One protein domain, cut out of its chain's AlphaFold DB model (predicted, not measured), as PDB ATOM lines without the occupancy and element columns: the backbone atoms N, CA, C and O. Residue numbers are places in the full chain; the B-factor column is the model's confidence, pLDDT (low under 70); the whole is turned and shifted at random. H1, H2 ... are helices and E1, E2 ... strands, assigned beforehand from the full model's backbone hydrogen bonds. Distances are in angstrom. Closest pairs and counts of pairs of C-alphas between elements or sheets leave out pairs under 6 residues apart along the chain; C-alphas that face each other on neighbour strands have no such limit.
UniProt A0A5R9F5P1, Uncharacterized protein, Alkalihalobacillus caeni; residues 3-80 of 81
ATOM      1  N   LYS A   3      47.666 -61.594 -54.270       94.31
ATOM      2  CA  LYS A   3      48.398 -62.415 -55.250       94.31
ATOM      3  C   LYS A   3      47.397 -62.994 -56.259       94.31
ATOM      4  O   LYS A   3      46.512 -63.743 -55.863       94.31
ATOM      5  N   LEU A   4      47.504 -62.626 -57.539       90.94
ATOM      6  CA  LEU A   4      46.569 -63.067 -58.591       90.94
ATOM      7  C   LEU A   4      46.977 -64.405 -59.225       90.94
ATOM      8  O   LEU A   4      46.124 -65.196 -59.610       90.94
ATOM      9  N   ASN A   5      48.278 -64.645 -59.354       87.69
ATOM     10  CA  ASN A   5      48.881 -65.901 -59.806       87.69
ATOM     11  C   ASN A   5      50.301 -66.003 -59.220       87.69
ATOM     12  O   ASN A   5      50.688 -65.155 -58.415       87.69
ATOM     13  N   ASP A   6      51.101 -67.000 -59.614       79.44
ATOM     14  CA  ASP A   6      52.389 -67.262 -58.958       79.44
ATOM     15  C   ASP A   6      53.403 -66.119 -58.965       79.44
ATOM     16  O   ASP A   6      54.264 -66.081 -58.087       79.44
ATOM     17  N   LYS A   7      53.266 -65.153 -59.876       88.12
ATOM     18  CA  LYS A   7      54.213 -64.044 -60.000       88.12
ATOM     19  C   LYS A   7      53.563 -62.662 -60.078       88.12
ATOM     20  O   LYS A   7      54.287 -61.678 -60.130       88.12
ATOM     21  N   VAL A   8      52.237 -62.541 -60.073       95.25
ATOM     22  CA  VAL A   8      51.552 -61.244 -60.180       95.25
ATOM     23  C   VAL A   8      50.931 -60.852 -58.850       95.25
ATOM     24  O   VAL A   8      50.043 -61.531 -58.330       95.25
ATOM     25  N   PHE A   9      51.356 -59.697 -58.351       96.75
ATOM     26  CA  PHE A   9      50.887 -59.098 -57.112       96.75
ATOM     27  C   PHE A   9      50.280 -57.735 -57.407       96.75
ATOM     28  O   PHE A   9      50.816 -56.960 -58.202       96.75
ATOM     29  N   VAL A  10      49.152 -57.438 -56.772       96.94
ATOM     30  CA  VAL A  10      48.463 -56.156 -56.907       96.94
ATOM     31  C   VAL A  10      48.085 -55.616 -55.540       96.94
ATOM     32  O   VAL A  10      47.689 -56.357 -54.639       96.94
ATOM     33  N   THR A  11      48.201 -54.306 -55.378       97.12
ATOM     34  CA  THR A  11      47.728 -53.613 -54.185       97.12
ATOM     35  C   THR A  11      47.374 -52.159 -54.485       97.12
ATOM     36  O   THR A  11      47.676 -51.638 -55.562       97.12
ATOM     37  N   SER A  12      46.711 -51.504 -53.536       96.25
ATOM     38  CA  SER A  12      46.540 -50.062 -53.531       96.25
ATOM     39  C   SER A  12      47.101 -49.478 -52.244       96.25
ATOM     40  O   SER A  12      46.738 -49.924 -51.164       96.25
ATOM     41  N   ILE A  13      47.980 -48.484 -52.384       94.94
ATOM     42  CA  ILE A  13      48.640 -47.798 -51.271       94.94
ATOM     43  C   ILE A  13      48.500 -46.300 -51.499       94.94
ATOM     44  O   ILE A  13      48.893 -45.806 -52.555       94.94
ATOM     45  N   LEU A  14      47.935 -45.573 -50.531       90.25
ATOM     46  CA  LEU A  14      47.742 -44.118 -50.573       90.25
ATOM     47  C   LEU A  14      47.058 -43.648 -51.873       90.25
ATOM     48  O   LEU A  14      47.444 -42.658 -52.491       90.25
ATOM     49  N   GLY A  15      46.061 -44.411 -52.331       92.31
ATOM     50  CA  GLY A  15      45.315 -44.136 -53.566       92.31
ATOM     51  C   GLY A  15      46.057 -44.469 -54.867       92.31
ATOM     52  O   GLY A  15      45.487 -44.312 -55.946       92.31
ATOM     53  N   LYS A  16      47.298 -44.961 -54.796       96.62
ATOM     54  CA  LYS A  16      48.067 -45.443 -55.949       96.62
ATOM     55  C   LYS A  16      47.821 -46.918 -56.181       96.62
ATOM     56  O   LYS A  16      47.743 -47.688 -55.227       96.62
ATOM     57  N   LYS A  17      47.694 -47.324 -57.445       97.44
ATOM     58  CA  LYS A  17      47.560 -48.737 -57.829       97.44
ATOM     59  C   LYS A  17      48.939 -49.289 -58.146       97.44
ATOM     60  O   LYS A  17      49.569 -48.845 -59.102       97.44
ATOM     61  N   ILE A  18      49.393 -50.259 -57.368       97.88
ATOM     62  CA  ILE A  18      50.697 -50.891 -57.543       97.88
ATOM     63  C   ILE A  18      50.473 -52.294 -58.090       97.88
ATOM     64  O   ILE A  18      49.680 -53.066 -57.550       97.88
ATOM     65  N   LYS A  19      51.171 -52.625 -59.174       97.56
ATOM     66  CA  LYS A  19      51.221 -53.975 -59.732       97.56
ATOM     67  C   LYS A  19      52.676 -54.390 -59.871       97.56
ATOM     68  O   LYS A  19      53.484 -53.648 -60.416       97.56
ATOM     69  N   MET A  20      52.985 -55.588 -59.403       97.12
ATOM     70  CA  MET A  20      54.297 -56.203 -59.502       97.12
ATOM     71  C   MET A  20      54.161 -57.502 -60.293       97.12
ATOM     72  O   MET A  20      53.275 -58.310 -60.008       97.12
ATOM     73  N   VAL A  21      55.003 -57.684 -61.307       96.94
ATOM     74  CA  VAL A  21      55.040 -58.895 -62.138       96.94
ATOM     75  C   VAL A  21      56.423 -59.507 -62.011       96.94
ATOM     76  O   VAL A  21      57.400 -58.947 -62.499       96.94
ATOM     77  N   GLY A  22      56.520 -60.631 -61.313       96.31
ATOM     78  CA  GLY A  22      57.750 -61.393 -61.175       96.31
ATOM     79  C   GLY A  22      58.195 -61.953 -62.517       96.31
ATOM     80  O   GLY A  22      57.401 -62.534 -63.259       96.31
ATOM     81  N   VAL A  23      59.481 -61.791 -62.796       92.75
ATOM     82  CA  VAL A  23      60.157 -62.326 -63.975       92.75
ATOM     83  C   VAL A  23      61.137 -63.421 -63.520       92.75
ATOM     84  O   VAL A  23      60.754 -64.291 -62.726       92.75
ATOM     85  N   GLU A  24      62.368 -63.423 -64.025       90.94
ATOM     86  CA  GLU A  24      63.450 -64.339 -63.643       90.94
ATOM     87  C   GLU A  24      64.452 -63.665 -62.688       90.94
ATOM     88  O   GLU A  24      64.381 -62.458 -62.449       90.94
ATOM     89  N   ASP A  25      65.365 -64.453 -62.112       91.56
ATOM     90  CA  ASP A  25      66.522 -63.982 -61.333       91.56
ATOM     91  C   ASP A  25      66.209 -62.986 -60.203       91.56
ATOM     92  O   ASP A  25      66.912 -61.990 -60.021       91.56
ATOM     93  N   ASN A  26      65.146 -63.245 -59.429       94.38
ATOM     94  CA  ASN A  26      64.701 -62.363 -58.342       94.38
ATOM     95  C   ASN A  26      64.437 -60.924 -58.825       94.38
ATOM     96  O   ASN A  26      64.800 -59.947 -58.171       94.38
ATOM     97  N   ARG A  27      63.825 -60.773 -60.002       96.75
ATOM     98  CA  ARG A  27      63.411 -59.475 -60.542       96.75
ATOM     99  C   ARG A  27      61.906 -59.418 -60.749       96.75
ATOM    100  O   ARG A  27      61.231 -60.429 -60.946       96.75
ATOM    101  N   CYS A  28      61.381 -58.203 -60.743       97.06
ATOM    102  CA  CYS A  28      60.016 -57.899 -61.130       97.06
ATOM    103  C   CYS A  28      59.932 -56.618 -61.946       97.06
ATOM    104  O   CYS A  28      60.694 -55.673 -61.740       97.06
ATOM    105  N   GLU A  29      58.936 -56.563 -62.815       97.75
ATOM    106  CA  GLU A  29      58.447 -55.319 -63.389       97.75
ATOM    107  C   GLU A  29      57.517 -54.641 -62.381       97.75
ATOM    108  O   GLU A  29      56.554 -55.246 -61.894       97.75
ATOM    109  N   LEU A  30      57.799 -53.377 -62.073       98.00
ATOM    110  CA  LEU A  30      56.962 -52.553 -61.210       98.00
ATOM    111  C   LEU A  30      56.115 -51.606 -62.050       98.00
ATOM    112  O   LEU A  30      56.626 -50.847 -62.875       98.00
ATOM    113  N   TYR A  31      54.818 -51.605 -61.780       98.06
ATOM    114  CA  TYR A  31      53.848 -50.705 -62.375       98.06
ATOM    115  C   TYR A  31      53.190 -49.868 -61.284       98.06
ATOM    116  O   TYR A  31      52.729 -50.403 -60.274       98.06
ATOM    117  N   ILE A  32      53.092 -48.561 -61.518       97.56
ATOM    118  CA  ILE A  32      52.351 -47.625 -60.665       97.56
ATOM    119  C   ILE A  32      51.323 -46.916 -61.539       97.56
ATOM    120  O   ILE A  32      51.678 -46.348 -62.572       97.56
ATOM    121  N   ASP A  33      50.056 -46.979 -61.137       97.75
ATOM    122  CA  ASP A  33      48.907 -46.452 -61.879       97.75
ATOM    123  C   ASP A  33      48.886 -46.950 -63.339       97.75
ATOM    124  O   ASP A  33      48.620 -46.209 -64.280       97.75
ATOM    125  N   GLY A  34      49.234 -48.227 -63.536       96.19
ATOM    126  CA  GLY A  34      49.311 -48.867 -64.854       96.19
ATOM    127  C   GLY A  34      50.552 -48.513 -65.683       96.19
ATOM    128  O   GLY A  34      50.778 -49.134 -66.716       96.19
ATOM    129  N   THR A  35      51.391 -47.577 -65.231       98.06
ATOM    130  CA  THR A  35      52.623 -47.179 -65.931       98.06
ATOM    131  C   THR A  35      53.811 -47.995 -65.436       98.06
ATOM    132  O   THR A  35      54.079 -48.011 -64.233       98.06
ATOM    133  N   MET A  36      54.549 -48.629 -66.353       97.31
ATOM    134  CA  MET A  36      55.788 -49.347 -66.033       97.31
ATOM    135  C   MET A  36      56.853 -48.357 -65.542       97.31
ATOM    136  O   MET A  36      57.125 -47.350 -66.195       97.31
ATOM    137  N   LYS A  37      57.409 -48.616 -64.357       97.50
ATOM    138  CA  LYS A  37      58.438 -47.784 -63.717       97.50
ATOM    139  C   LYS A  37      59.840 -48.356 -63.869       97.50
ATOM    140  O   LYS A  37      60.797 -47.590 -63.866       97.50
ATOM    141  N   GLY A  38      59.954 -49.671 -64.017       96.81
ATOM    142  CA  GLY A  38      61.219 -50.334 -64.301       96.81
ATOM    143  C   GLY A  38      61.273 -51.762 -63.781       96.81
ATOM    144  O   GLY A  38      60.319 -52.274 -63.187       96.81
ATOM    145  N   LEU A  39      62.434 -52.377 -63.998       97.44
ATOM    146  CA  LEU A  39      62.826 -53.638 -63.385       97.44
ATOM    147  C   LEU A  39      63.451 -53.371 -62.017       97.44
ATOM    148  O   LEU A  39      64.295 -52.488 -61.872       97.44
ATOM    149  N   CYS A  40      63.056 -54.151 -61.021       96.25
ATOM    150  CA  CYS A  40      63.545 -54.029 -59.653       96.25
ATOM    151  C   CYS A  40      63.705 -55.410 -59.000       96.25
ATOM    152  O   CYS A  40      63.137 -56.380 -59.505       96.25
ATOM    153  N   PRO A  41      64.494 -55.537 -57.917       97.38
ATOM    154  CA  PRO A  41      64.650 -56.809 -57.218       97.38
ATOM    155  C   PRO A  41      63.329 -57.221 -56.558       97.38
ATOM    156  O   PRO A  41      62.756 -56.434 -55.806       97.38
ATOM    157  N   PHE A  42      62.849 -58.433 -56.832       95.81
ATOM    158  CA  PHE A  42      61.514 -58.884 -56.438       95.81
ATOM    159  C   PHE A  42      61.345 -58.874 -54.915       95.81
ATOM    160  O   PHE A  42      60.439 -58.209 -54.413       95.81
ATOM    161  N   ASP A  43      62.242 -59.532 -54.176       95.44
ATOM    162  CA  ASP A  43      62.116 -59.651 -52.715       95.44
ATOM    163  C   ASP A  43      62.191 -58.293 -52.012       95.44
ATOM    164  O   ASP A  43      61.396 -57.990 -51.121       95.44
ATOM    165  N   TYR A  44      63.128 -57.442 -52.444       96.75
ATOM    166  CA  TYR A  44      63.281 -56.103 -51.885       96.75
ATOM    167  C   TYR A  44      62.042 -55.249 -52.156       96.75
ATOM    168  O   TYR A  44      61.514 -54.621 -51.239       96.75
ATOM    169  N   THR A  45      61.553 -55.244 -53.398       96.56
ATOM    170  CA  THR A  45      60.360 -54.482 -53.775       96.56
ATOM    171  C   THR A  45      59.131 -54.973 -53.014       96.56
ATOM    172  O   THR A  45      58.385 -54.150 -52.487       96.56
ATOM    173  N   LEU A  46      58.945 -56.289 -52.880       95.62
ATOM    174  CA  LEU A  46      57.853 -56.868 -52.101       95.62
ATOM    175  C   LEU A  46      57.902 -56.418 -50.635       95.62
ATOM    176  O   LEU A  46      56.892 -55.969 -50.095       95.62
ATOM    177  N   MET A  47      59.083 -56.479 -50.013       96.94
ATOM    178  CA  MET A  47      59.292 -56.018 -48.640       96.94
ATOM    179  C   MET A  47      58.953 -54.530 -48.483       96.94
ATOM    180  O   MET A  47      58.242 -54.160 -47.552       96.94
ATOM    181  N   GLN A  48      59.412 -53.672 -49.402       97.12
ATOM    182  CA  GLN A  48      59.107 -52.237 -49.360       97.12
ATOM    183  C   GLN A  48      57.610 -51.958 -49.522       97.12
ATOM    184  O   GLN A  48      57.066 -51.109 -48.819       97.12
ATOM    185  N   ILE A  49      56.930 -52.677 -50.417       96.31
ATOM    186  CA  ILE A  49      55.485 -52.524 -50.603       96.31
ATOM    187  C   ILE A  49      54.739 -52.924 -49.322       96.31
ATOM    188  O   ILE A  49      53.874 -52.171 -48.889       96.31
ATOM    189  N   ASN A  50      55.105 -54.035 -48.675       95.88
ATOM    190  CA  ASN A  50      54.478 -54.456 -47.417       95.88
ATOM    191  C   ASN A  50      54.667 -53.419 -46.295       95.88
ATOM    192  O   ASN A  50      53.699 -53.063 -45.630       95.88
ATOM    193  N   LEU A  51      55.872 -52.856 -46.146       96.69
ATOM    194  CA  LEU A  51      56.130 -51.783 -45.174       96.69
ATOM    195  C   LEU A  51      55.254 -50.546 -45.426       96.69
ATOM    196  O   LEU A  51      54.817 -49.874 -44.492       96.69
ATOM    197  N   LEU A  52      54.998 -50.218 -46.694       96.31
ATOM    198  CA  LEU A  52      54.108 -49.117 -47.050       96.31
ATOM    199  C   LEU A  52      52.633 -49.446 -46.768       96.31
ATOM    200  O   LEU A  52      51.895 -48.547 -46.367       96.31
ATOM    201  N   GLU A  53      52.203 -50.700 -46.941       95.12
ATOM    202  CA  GLU A  53      50.855 -51.139 -46.548       95.12
ATOM    203  C   GLU A  53      50.648 -51.016 -45.035       95.12
ATOM    204  O   GLU A  53      49.619 -50.497 -44.602       95.12
ATOM    205  N   GLU A  54      51.627 -51.441 -44.233       95.25
ATOM    206  CA  GLU A  54      51.586 -51.340 -42.768       95.25
ATOM    207  C   GLU A  54      51.464 -49.882 -42.311       95.25
ATOM    208  O   GLU A  54      50.535 -49.532 -41.580       95.25
ATOM    209  N   ARG A  55      52.320 -48.996 -42.836       94.69
ATOM    210  CA  ARG A  55      52.257 -47.552 -42.550       94.69
ATOM    211  C   ARG A  55      50.927 -46.925 -42.956       94.69
ATOM    212  O   ARG A  55      50.435 -46.025 -42.280       94.69
ATOM    213  N   GLU A  56      50.322 -47.375 -44.055       94.62
ATOM    214  CA  GLU A  56      49.000 -46.889 -44.452       94.62
ATOM    215  C   GLU A  56      47.922 -47.269 -43.422       94.62
ATOM    216  O   GLU A  56      47.033 -46.462 -43.139       94.62
ATOM    217  N   GLN A  57      47.996 -48.468 -42.836       93.19
ATOM    218  CA  GLN A  57      47.074 -48.873 -41.769       93.19
ATOM    219  C   GLN A  57      47.271 -48.039 -40.503       93.19
ATOM    220  O   GLN A  57      46.279 -47.612 -39.912       93.19
ATOM    221  N   GLU A  58      48.516 -47.744 -40.124       94.25
ATOM    222  CA  GLU A  58      48.823 -46.862 -38.991       94.25
ATOM    223  C   GLU A  58      48.217 -45.466 -39.189       94.25
ATOM    224  O   GLU A  58      47.509 -44.965 -38.317       94.25
ATOM    225  N   ILE A  59      48.400 -44.865 -40.371       92.12
ATOM    226  CA  ILE A  59      47.807 -43.561 -40.710       92.12
ATOM    227  C   ILE A  59      46.276 -43.618 -40.640       92.12
ATOM    228  O   ILE A  59      45.643 -42.732 -40.065       92.12
ATOM    229  N   LYS A  60      45.658 -44.668 -41.198       91.94
ATOM    230  CA  LYS A  60      44.199 -44.856 -41.140       91.94
ATOM    231  C   LYS A  60      43.699 -44.984 -39.704       91.94
ATOM    232  O   LYS A  60      42.597 -44.520 -39.416       91.94
ATOM    233  N   GLN A  61      44.470 -45.617 -38.826       92.62
ATOM    234  CA  GLN A  61      44.119 -45.752 -37.419       92.62
ATOM    235  C   GLN A  61      44.198 -44.403 -36.698       92.62
ATOM    236  O   GLN A  61      43.231 -44.021 -36.046       92.62
ATOM    237  N   LEU A  62      45.270 -43.636 -36.919       92.50
ATOM    238  CA  LEU A  62      45.423 -42.291 -36.357       92.50
ATOM    239  C   LEU A  62      44.257 -41.366 -36.734       92.50
ATOM    240  O   LEU A  62      43.692 -40.709 -35.867       92.50
ATOM    241  N   ILE A  63      43.840 -41.369 -38.005       91.38
ATOM    242  CA  ILE A  63      42.698 -40.560 -38.471       91.38
ATOM    243  C   ILE A  63      41.394 -40.975 -37.774       91.38
ATOM    244  O   ILE A  63      40.587 -40.125 -37.406       91.38
ATOM    245  N   LYS A  64      41.164 -42.282 -37.586       90.75
ATOM    246  CA  LYS A  64      39.963 -42.776 -36.893       90.75
ATOM    247  C   LYS A  64      39.951 -42.382 -35.422       90.75
ATOM    248  O   LYS A  64      38.887 -42.060 -34.894       90.75
ATOM    249  N   ASP A  65      41.104 -42.444 -34.765       91.69
ATOM    250  CA  ASP A  65      41.230 -42.096 -33.352       91.69
ATOM    251  C   ASP A  65      40.992 -40.596 -33.129       91.69
ATOM    252  O   ASP A  65      40.265 -40.233 -32.203       91.69
ATOM    253  N   ASP A  66      41.495 -39.751 -34.030       89.94
ATOM    254  CA  ASP A  66      41.259 -38.304 -34.031       89.94
ATOM    255  C   ASP A  66      39.769 -37.965 -34.229       89.94
ATOM    256  O   ASP A  66      39.152 -37.317 -33.385       89.94
ATOM    257  N   GLN A  67      39.122 -38.540 -35.253       90.12
ATOM    258  CA  GLN A  67      37.677 -38.368 -35.488       90.12
ATOM    259  C   GLN A  67      36.821 -38.836 -34.303       90.12
ATOM    260  O   GLN A  67      35.784 -38.249 -33.982       90.12
ATOM    261  N   LYS A  68      37.231 -39.920 -33.635       89.06
ATOM    262  CA  LYS A  68      36.548 -40.424 -32.441       89.06
ATOM    263  C   LYS A  68      36.695 -39.462 -31.261       89.06
ATOM    264  O   LYS A  68      35.740 -39.314 -30.491       89.06
ATOM    265  N   LEU A  69      37.860 -38.830 -31.105       88.19
ATOM    266  CA  LEU A  69      38.094 -37.811 -30.085       88.19
ATOM    267  C   LEU A  69      37.151 -36.616 -30.301       88.19
ATOM    268  O   LEU A  69      36.390 -36.292 -29.387       88.19
ATOM    269  N   GLU A  70      37.106 -36.067 -31.519       86.75
ATOM    270  CA  GLU A  70      36.229 -34.941 -31.883       86.75
ATOM    271  C   GLU A  70      34.747 -35.242 -31.595       86.75
ATOM    272  O   GLU A  70      34.053 -34.470 -30.928       86.75
ATOM    273  N   LEU A  71      34.253 -36.410 -32.024       85.38
ATOM    274  CA  LEU A  71      32.873 -36.834 -31.757       85.38
ATOM    275  C   LEU A  71      32.578 -36.935 -30.255       85.38
ATOM    276  O   LEU A  71      31.489 -36.576 -29.801       85.38
ATOM    277  N   THR A  72      33.542 -37.419 -29.469       87.06
ATOM    278  CA  THR A  72      33.386 -37.558 -28.016       87.06
ATOM    279  C   THR A  72      33.291 -36.191 -27.332       87.06
ATOM    280  O   THR A  72      32.503 -36.030 -26.398       87.06
ATOM    281  N   GLU A  73      34.055 -35.200 -27.791       86.75
ATOM    282  CA  GLU A  73      33.988 -33.823 -27.288       86.75
ATOM    283  C   GLU A  73      32.655 -33.149 -27.627       86.75
ATOM    284  O   GLU A  73      32.029 -32.555 -26.746       86.75
ATOM    285  N   ILE A  74      32.157 -33.323 -28.857       86.44
ATOM    286  CA  ILE A  74      30.839 -32.814 -29.269       86.44
ATOM    287  C   ILE A  74      29.731 -33.382 -28.370       86.44
ATOM    288  O   ILE A  74      28.904 -32.629 -27.854       86.44
ATOM    289  N   ILE A  75      29.731 -34.700 -28.127       84.75
ATOM    290  CA  ILE A  75      28.732 -35.359 -27.268       84.75
ATOM    291  C   ILE A  75      28.804 -34.839 -25.826       84.75
ATOM    292  O   ILE A  75      27.763 -34.619 -25.201       84.75
ATOM    293  N   LYS A  76      30.011 -34.639 -25.277       84.00
ATOM    294  CA  LYS A  76      30.184 -34.073 -23.928       84.00
ATOM    295  C   LYS A  76      29.591 -32.668 -23.833       84.00
ATOM    296  O   LYS A  76      28.879 -32.393 -22.873       84.00
ATOM    297  N   ASN A  77      29.823 -31.826 -24.837       80.56
ATOM    298  CA  ASN A  77      29.344 -30.443 -24.845       80.56
ATOM    299  C   ASN A  77      27.819 -30.335 -25.025       80.56
ATOM    300  O   ASN A  77      27.216 -29.396 -24.517       80.56
ATOM    301  N   GLN A  78      27.171 -31.307 -25.680       74.81
ATOM    302  CA  GLN A  78      25.706 -31.348 -25.811       74.81
ATOM    303  C   GLN A  78      24.978 -31.821 -24.544       74.81
ATOM    304  O   GLN A  78      23.821 -31.469 -24.349       74.81
ATOM    305  N   ARG A  79      25.628 -32.599 -23.666       61.19
ATOM    306  CA  ARG A  79      25.034 -33.069 -22.395       61.19
ATOM    307  C   ARG A  79      24.983 -32.006 -21.288       61.19
ATOM    308  O   ARG A  79      24.479 -32.301 -20.211       61.19
ATOM    309  N   ILE A  80      25.533 -30.812 -21.525       55.41
ATOM    310  CA  ILE A  80      25.573 -29.697 -20.560       55.41
ATOM    311  C   ILE A  80      24.369 -28.736 -20.754       55.41
ATOM    312  O   ILE A  80      24.302 -27.691 -20.113       55.41
TER     313      ILE A  80
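Overview. This is residues 3 to 80 of the 81 residues of an uncharacterized protein of Alkalihalobacillus caeni (UniProt A0A5R9F5P1). A small, strongly twisted four-stranded sheet has the first part of one long helix, H1, over one face; residues 60 to 80, mostly H1, stick out as an arm that makes the length. The printed part has 78 residues with four named strands, then one named helix: a mixed class. The strands make a meander, each the antiparallel neighbour of the one before, in order E1 E2 E3 E4. The whole is extended, with radius of gyration of the C-alphas 19.1 A, spanning 67 by 20 by 20 A.

Arrangement. Look first at the hairpin of E1, residues 8 to 13, and E2, residues 16 to 22: N 11 and O 18 are within hydrogen-bond range, 2.9 A. E2 forms a hairpin with E3, residues 27 to 32 (N 21 and O 29, 2.9 A), and E3 with E4, residues 35 to 41 (N 30 and O 38, 3.0 A). H1, residues 42 to 78, is on one face, making two layers, sheet and helix, at a height over the sheet of 10.4 A. It runs along the strands, at 13 degrees to E3 on the local plane. The closest C-alphas of E1 and H1 are those of Ile 13 and Glu 53, 6.2 A. In H1 every O i to N i+4 pair is within hydrogen-bond range.

Along the chain. Find C-alpha 8 at (51.552, -61.244, -60.180), where E1 begins, 16.4 A long; E2 measures 19.4 A, E3 16.2 A, E4 17.7 A. H1 runs 54.6 A to C-alpha 78 at (25.706, -31.348, -25.811).

Size, cuts and confidence. The farthest C-alphas, of Asp 25 and Ile 80, are 67.2 A apart. The printed part has no cut and no long link; residues 79 to 80 have pLDDT under 70.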